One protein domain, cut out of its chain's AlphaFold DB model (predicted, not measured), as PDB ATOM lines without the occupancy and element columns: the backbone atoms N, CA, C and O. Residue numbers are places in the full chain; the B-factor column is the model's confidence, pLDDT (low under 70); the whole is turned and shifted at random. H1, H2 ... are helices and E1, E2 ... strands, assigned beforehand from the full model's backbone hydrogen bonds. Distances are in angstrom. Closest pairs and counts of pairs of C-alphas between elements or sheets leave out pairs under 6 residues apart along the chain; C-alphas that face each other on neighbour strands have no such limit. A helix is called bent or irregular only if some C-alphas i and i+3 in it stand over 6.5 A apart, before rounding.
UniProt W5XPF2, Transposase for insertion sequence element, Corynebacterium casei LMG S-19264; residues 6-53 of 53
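Overview. This is residues 6 to 53 of the 53 residues of the protein "Transposase for insertion sequence element" of Corynebacterium casei LMG S-19264 (UniProt W5XPF2). The model is a flat, open C: the long bent helix H1 makes one side, the short helix H2 sits at the turn, and the chain folds back through an unnamed stretch to a small strand hairpin, E1 and E2, on the other side. The middle of the C is empty, and no helix touches another. The printed part has 48 residues, with two named helices and two named strands in the order H1, H2, E1, E2; the sheet's order is E1 - E2, antiparallel, and the class is mixed, helices and strands. It is only just extended, close to loose, with a radius of gyration of the C-alphas of 14.7 A and spans of 39 by 29 by 12 A.

Arrangement. Begin with H1, residues 7 to 27, assigned as one helix by its hydrogen bonds but bent: C-alphas 14 and 17 are 7.1 A apart. Its arms, H1a at residues 7 to 14 and H1b at residues 17 to 27, stand at a steep tilt of 61 degrees. H1b is itself irregular, with C-alphas 22 and 25 at 7.1 A. Next comes H2, residues 31 to 34, only just apart from H1b, with their closest C-alphas at 8.3 A. Go on to E1, residues 43 to 46, and E2, residues 49 to 52, a hairpin of antiparallel neighbours with 137 degrees between their directions. C-alphas 45 and 50 face each other at 4.6 A, and N 51 and O 44, at 2.8 A, and N 46 and O 49, at 2.9 A, are within hydrogen-bond range. Both arms of H1 are apart from E1 and E2, and H2 is apart from H1a and E2. In H1a every O i to N i+4 pair is within hydrogen-bond range, in H1b 5 of 7 are, and H2 is too short for such a pair.

Along the chain. Find C-alpha 7 at (158.254, 193.028, 163.907); from there H1a runs 10.5 A to C-alpha 14. H1b starts at C-alpha 17, (156.788, 185.659, 148.700), and measures 14.2 A to C-alpha 27. H2 covers 4.8 A, E1 9.6 A, and E2 9.9 A, ending at C-alpha 52, (133.362, 184.253, 156.364).

Size, cuts and confidence. Look at Thr 6 and Trp 32 for the two C-alphas farthest apart, 39.5 A. The printed part has no cut and ends at Leu 53, the chain's last residue. The links from H1 to H2 and from E1 to E2 are tight, the one from H2 to E1 is short with 8 residues, and no link is long. Residues 6 to 25, 27 to 33 and 45 to 50 stand free. The mean pLDDT of the printed part is 85.7, H2 has a mean of 75, and no printed residue is under 70.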
ATOM      1  N   THR A   6     155.260 195.511 165.554       92.88
ATOM      2  CA  THR A   6     155.179 195.343 164.093       92.88
ATOM      3  C   THR A   6     156.236 194.395 163.534       92.88
ATOM      4  O   THR A   6     156.185 194.059 162.351       92.88
ATOM      5  N   THR A   7     157.184 193.931 164.353       92.06
ATOM      6  CA  THR A   7     158.254 193.028 163.907       92.06
ATOM      7  C   THR A   7     157.656 191.773 163.285       92.06
ATOM      8  O   THR A   7     158.000 191.452 162.156       92.06
ATOM      9  N   ILE A   8     156.684 191.126 163.934       91.31
ATOM     10  CA  ILE A   8     156.029 189.927 163.382       91.31
ATOM     11  C   ILE A   8     155.391 190.232 162.021       91.31
ATOM     12  O   ILE A   8     155.609 189.498 161.063       91.31
ATOM     13  N   TYR A   9     154.673 191.351 161.901       92.00
ATOM     14  CA  TYR A   9     154.035 191.750 160.646       92.00
ATOM     15  C   TYR A   9     155.046 191.985 159.511       92.00
ATOM     16  O   TYR A   9     154.841 191.535 158.386       92.00
ATOM     17  N   ARG A  10     156.179 192.631 159.812       94.00
ATOM     18  CA  ARG A  10     157.268 192.841 158.845       94.00
ATOM     19  C   ARG A  10     157.912 191.529 158.408       94.00
ATOM     20  O   ARG A  10     158.272 191.395 157.243       94.00
ATOM     21  N   TRP A  11     158.053 190.566 159.320       94.75
ATOM     22  CA  TRP A  11     158.520 189.224 158.974       94.75
ATOM     23  C   TRP A  11     157.518 188.526 158.053       94.75
ATOM     24  O   TRP A  11     157.925 188.042 157.005       94.75
ATOM     25  N   VAL A  12     156.220 188.563 158.365       94.69
ATOM     26  CA  VAL A  12     155.184 188.004 157.481       94.69
ATOM     27  C   VAL A  12     155.311 188.585 156.073       94.69
ATOM     28  O   VAL A  12     155.509 187.825 155.137       94.69
ATOM     29  N   GLN A  13     155.334 189.914 155.916       93.88
ATOM     30  CA  GLN A  13     155.487 190.533 154.591       93.88
ATOM     31  C   GLN A  13     156.790 190.153 153.872       93.88
ATOM     32  O   GLN A  13     156.811 190.033 152.650       93.88
ATOM     33  N   LYS A  14     157.890 189.989 154.615       94.75
ATOM     34  CA  LYS A  14     159.195 189.650 154.043       94.75
ATOM     35  C   LYS A  14     159.244 188.214 153.514       94.75
ATOM     36  O   LYS A  14     159.842 187.989 152.467       94.75
ATOM     37  N   TYR A  15     158.658 187.268 154.245       94.31
ATOM     38  CA  TYR A  15     158.736 185.835 153.939       94.31
ATOM     39  C   TYR A  15     157.535 185.313 153.142       94.31
ATOM     40  O   TYR A  15     157.630 184.237 152.553       94.31
ATOM     41  N   ASP A  16     156.438 186.069 153.062       92.94
ATOM     42  CA  ASP A  16     155.249 185.721 152.275       92.94
ATOM     43  C   ASP A  16     155.579 185.324 150.817       92.94
ATOM     44  O   ASP A  16     155.170 184.237 150.402       92.94
ATOM     45  N   PRO A  17     156.436 186.053 150.067       93.62
ATOM     46  CA  PRO A  17     156.788 185.659 148.700       93.62
ATOM     47  C   PRO A  17     157.594 184.355 148.610       93.62
ATOM     48  O   PRO A  17     157.579 183.686 147.576       93.62
ATOM     49  N   GLU A  18     158.351 183.998 149.649       92.62
ATOM     50  CA  GLU A  18     159.096 182.735 149.690       92.62
ATOM     51  C   GLU A  18     158.148 181.567 149.962       92.62
ATOM     52  O   GLU A  18     158.184 180.561 149.252       92.62
ATOM     53  N   LEU A  19     157.244 181.732 150.928       89.38
ATOM     54  CA  LEU A  19     156.207 180.748 151.231       89.38
ATOM     55  C   LEU A  19     155.283 180.513 150.032       89.38
ATOM     56  O   LEU A  19     154.954 179.359 149.734       89.38
ATOM     57  N   ASP A  20     154.920 181.572 149.304       90.00
ATOM     58  CA  ASP A  20     154.102 181.455 148.099       90.00
ATOM     59  C   ASP A  20     154.813 180.625 147.024       90.00
ATOM     60  O   ASP A  20     154.231 179.672 146.510       90.00
ATOM     61  N   LYS A  21     156.107 180.861 146.763       91.06
ATOM     62  CA  LYS A  21     156.882 180.055 145.795       91.06
ATOM     63  C   LYS A  21     156.849 178.558 146.102       91.06
ATOM     64  O   LYS A  21     156.744 177.757 145.176       91.06
ATOM     65  N   HIS A  22     156.929 178.184 147.377       89.44
ATOM     66  CA  HIS A  22     156.886 176.781 147.795       89.44
ATOM     67  C   HIS A  22     155.474 176.183 147.742       89.44
ATOM     68  O   HIS A  22     155.316 175.002 147.435       89.44
ATOM     69  N   THR A  23     154.447 176.990 148.006       86.50
ATOM     70  CA  THR A  23     153.059 176.515 148.137       86.50
ATOM     71  C   THR A  23     152.280 176.588 146.823       86.50
ATOM     72  O   THR A  23     151.285 175.886 146.635       86.50
ATOM     73  N   ARG A  24     152.760 177.390 145.868       84.50
ATOM     74  CA  ARG A  24     152.114 177.671 144.584       84.50
ATOM     75  C   ARG A  24     151.745 176.411 143.801       84.50
ATOM     76  O   ARG A  24     150.691 176.403 143.169       84.50
ATOM     77  N   TRP A  25     152.551 175.348 143.871       81.94
ATOM     78  CA  TRP A  25     152.219 174.094 143.190       81.94
ATOM     79  C   TRP A  25     151.016 173.366 143.772       81.94
ATOM     80  O   TRP A  25     150.193 172.862 143.017       81.94
ATOM     81  N   TYR A  26     150.864 173.369 145.093       79.44
ATOM     82  CA  TYR A  26     149.725 172.734 145.753       79.44
ATOM     83  C   TYR A  26     148.424 173.512 145.546       79.44
ATOM     84  O   TYR A  26     147.346 172.934 145.619       79.44
ATOM     85  N   ARG A  27     148.517 174.818 145.273       75.38
ATOM     86  CA  ARG A  27     147.350 175.677 145.040       75.38
ATOM     87  C   ARG A  27     146.843 175.644 143.597       75.38
ATOM     88  O   ARG A  27     145.683 175.954 143.363       75.38
ATOM     89  N   GLN A  28     147.684 175.266 142.636       78.50
ATOM     90  CA  GLN A  28     147.316 175.139 141.218       78.50
ATOM     91  C   GLN A  28     146.724 173.761 140.896       78.50
ATOM     92  O   GLN A  28     147.048 173.152 139.877       78.50
ATOM     93  N   VAL A  29     145.874 173.247 141.783       78.69
ATOM     94  CA  VAL A  29     145.123 172.026 141.502       78.69
ATOM     95  C   VAL A  29     143.933 172.350 140.592       78.69
ATOM     96  O   VAL A  29     143.346 173.425 140.721       78.69
ATOM     97  N   PRO A  30     143.561 171.452 139.666       80.12
ATOM     98  CA  PRO A  30     142.376 171.636 138.834       80.12
ATOM     99  C   PRO A  30     141.106 171.855 139.666       80.12
ATOM    100  O   PRO A  30     140.965 171.260 140.736       80.12
ATOM    101  N   ASP A  31     140.143 172.616 139.139       75.81
ATOM    102  CA  ASP A  31     138.895 172.970 139.844       75.81
ATOM    103  C   ASP A  31     138.139 171.753 140.400       75.81
ATOM    104  O   ASP A  31     137.591 171.792 141.502       75.81
ATOM    105  N   TRP A  32     138.161 170.628 139.682       74.25
ATOM    106  CA  TRP A  32     137.537 169.384 140.136       74.25
ATOM    107  C   TRP A  32     138.217 168.795 141.385       74.25
ATOM    108  O   TRP A  32     137.540 168.209 142.223       74.25
ATOM    109  N   GLN A  33     139.524 168.996 141.564       73.06
ATOM    110  CA  GLN A  33     140.253 168.636 142.785       73.06
ATOM    111  C   GLN A  33     140.046 169.679 143.886       73.06
ATOM    112  O   GLN A  33     139.794 169.301 145.030       73.06
ATOM    113  N   ALA A  34     140.082 170.970 143.545       75.88
ATOM    114  CA  ALA A  34     139.842 172.067 144.483       75.88
ATOM    115  C   ALA A  34     138.442 171.995 145.119       75.88
ATOM    116  O   ALA A  34     138.292 172.234 146.310       75.88
ATOM    117  N   SER A  35     137.424 171.578 144.359       73.62
ATOM    118  CA  SER A  35     136.046 171.419 144.851       73.62
ATOM    119  C   SER A  35     135.884 170.377 145.967       73.62
ATOM    120  O   SER A  35     134.893 170.397 146.694       73.62
ATOM    121  N   SER A  36     136.858 169.471 146.121       77.31
ATOM    122  CA  SER A  36     136.877 168.469 147.192       77.31
ATOM    123  C   SER A  36     137.555 168.960 148.476       77.31
ATOM    124  O   SER A  36     137.479 168.286 149.507       77.31
ATOM    125  N   TRP A  37     138.217 170.121 148.427       75.00
ATOM    126  CA  TRP A  37     138.880 170.702 149.585       75.00
ATOM    127  C   TRP A  37     137.818 171.203 150.555       75.00
ATOM    128  O   TRP A  37     136.959 172.009 150.205       75.00
ATOM    129  N   ARG A  38     137.875 170.711 151.789       76.62
ATOM    130  CA  ARG A  38     137.039 171.218 152.873       76.62
ATOM    131  C   ARG A  38     137.837 172.268 153.621       76.62
ATOM    132  O   ARG A  38     138.895 171.961 154.161       76.62
ATOM    133  N   VAL A  39     137.338 173.495 153.602       78.00
ATOM    134  CA  VAL A  39     137.795 174.553 154.498       78.00
ATOM    135  C   VAL A  39     136.900 174.481 155.725       78.00
ATOM    136  O   VAL A  39     135.678 174.455 155.588       78.00
ATOM    137  N   ASP A  40     137.499 174.397 156.909       80.62
ATOM    138  CA  ASP A  40     136.737 174.492 158.147       80.62
ATOM    139  C   ASP A  40     136.119 175.890 158.241       80.62
ATOM    140  O   ASP A  40     136.821 176.906 158.218       80.62
ATOM    141  N   GLU A  41     134.793 175.935 158.332       80.38
ATOM    142  CA  GLU A  41     134.006 177.160 158.436       80.38
ATOM    143  C   GLU A  41     134.446 177.961 159.670       80.38
ATOM    144  O   GLU A  41     134.141 177.611 160.811       80.38
ATOM    145  N   THR A  42     135.219 179.029 159.442       84.75
ATOM    146  CA  THR A  42     135.822 179.820 160.517       84.75
ATOM    147  C   THR A  42     135.420 181.282 160.397       84.75
ATOM    148  O   THR A  42     135.707 181.952 159.406       84.75
ATOM    149  N   TYR A  43     134.803 181.809 161.452       85.31
ATOM    150  CA  TYR A  43     134.478 183.226 161.553       85.31
ATOM    151  C   TYR A  43     135.693 184.010 162.037       85.31
ATOM    152  O   TYR A  43     136.157 183.828 163.164       85.31
ATOM    153  N   ILE A  44     136.177 184.933 161.208       90.50
ATOM    154  CA  ILE A  44     137.265 185.839 161.583       90.50
ATOM    155  C   ILE A  44     136.772 187.280 161.624       90.50
ATOM    156  O   ILE A  44     135.935 187.700 160.826       90.50
ATOM    157  N   ARG A  45     137.290 188.067 162.569       90.81
ATOM    158  CA  ARG A  45     136.948 189.485 162.687       90.81
ATOM    159  C   ARG A  45     138.039 190.337 162.049       90.81
ATOM    160  O   ARG A  45     139.109 190.502 162.625       90.81
ATOM    161  N   VAL A  46     137.754 190.912 160.885       91.00
ATOM    162  CA  VAL A  46     138.688 191.769 160.138       91.00
ATOM    163  C   VAL A  46     138.197 193.212 160.206       91.00
ATOM    164  O   VAL A  46     137.064 193.515 159.836       91.00
ATOM    165  N   GLY A  47     139.021 194.121 160.742       89.38
ATOM    166  CA  GLY A  47     138.667 195.546 160.845       89.38
ATOM    167  C   GLY A  47     137.367 195.817 161.619       89.38
ATOM    168  O   GLY A  47     136.672 196.792 161.347       89.38
ATOM    169  N   GLY A  48     136.999 194.927 162.546       91.12
ATOM    170  CA  GLY A  48     135.773 195.025 163.340       91.12
ATOM    171  C   GLY A  48     134.538 194.348 162.735       91.12
ATOM    172  O   GLY A  48     133.551 194.207 163.460       91.12
ATOM    173  N   ARG A  49     134.596 193.874 161.485       92.50
ATOM    174  CA  ARG A  49     133.511 193.149 160.803       92.50
ATOM    175  C   ARG A  49     133.757 191.643 160.838       92.50
ATOM    176  O   ARG A  49     134.902 191.211 160.753       92.50
ATOM    177  N   TRP A  50     132.690 190.863 160.973       92.62
ATOM    178  CA  TRP A  50     132.761 189.410 160.833       92.62
ATOM    179  C   TRP A  50     132.856 189.045 159.353       92.62
ATOM    180  O   TRP A  50     132.049 189.506 158.547       92.62
ATOM    181  N   CYS A  51     133.856 188.239 159.019       88.88
ATOM    182  CA  CYS A  51     134.111 187.726 157.686       88.88
ATOM    183  C   CYS A  51     134.034 186.202 157.714       88.88
ATOM    184  O   CYS A  51     134.476 185.560 158.670       88.88
ATOM    185  N   TYR A  52     133.453 185.673 156.646       83.44
ATOM    186  CA  TYR A  52     133.362 184.253 156.364       83.44
ATOM    187  C   TYR A  52     134.524 183.845 155.454       83.44
ATOM    188  O   TYR A  52     134.844 184.602 154.530       83.44
ATOM    189  N   LEU A  53     135.155 182.708 155.747       72.12
ATOM    190  CA  LEU A  53     136.283 182.134 155.003       72.12
ATOM    191  C   LEU A  53     135.832 180.971 154.122       72.12
ATOM    192  O   LEU A  53     135.023 180.153 154.610       72.12
TER     193      LEU A  53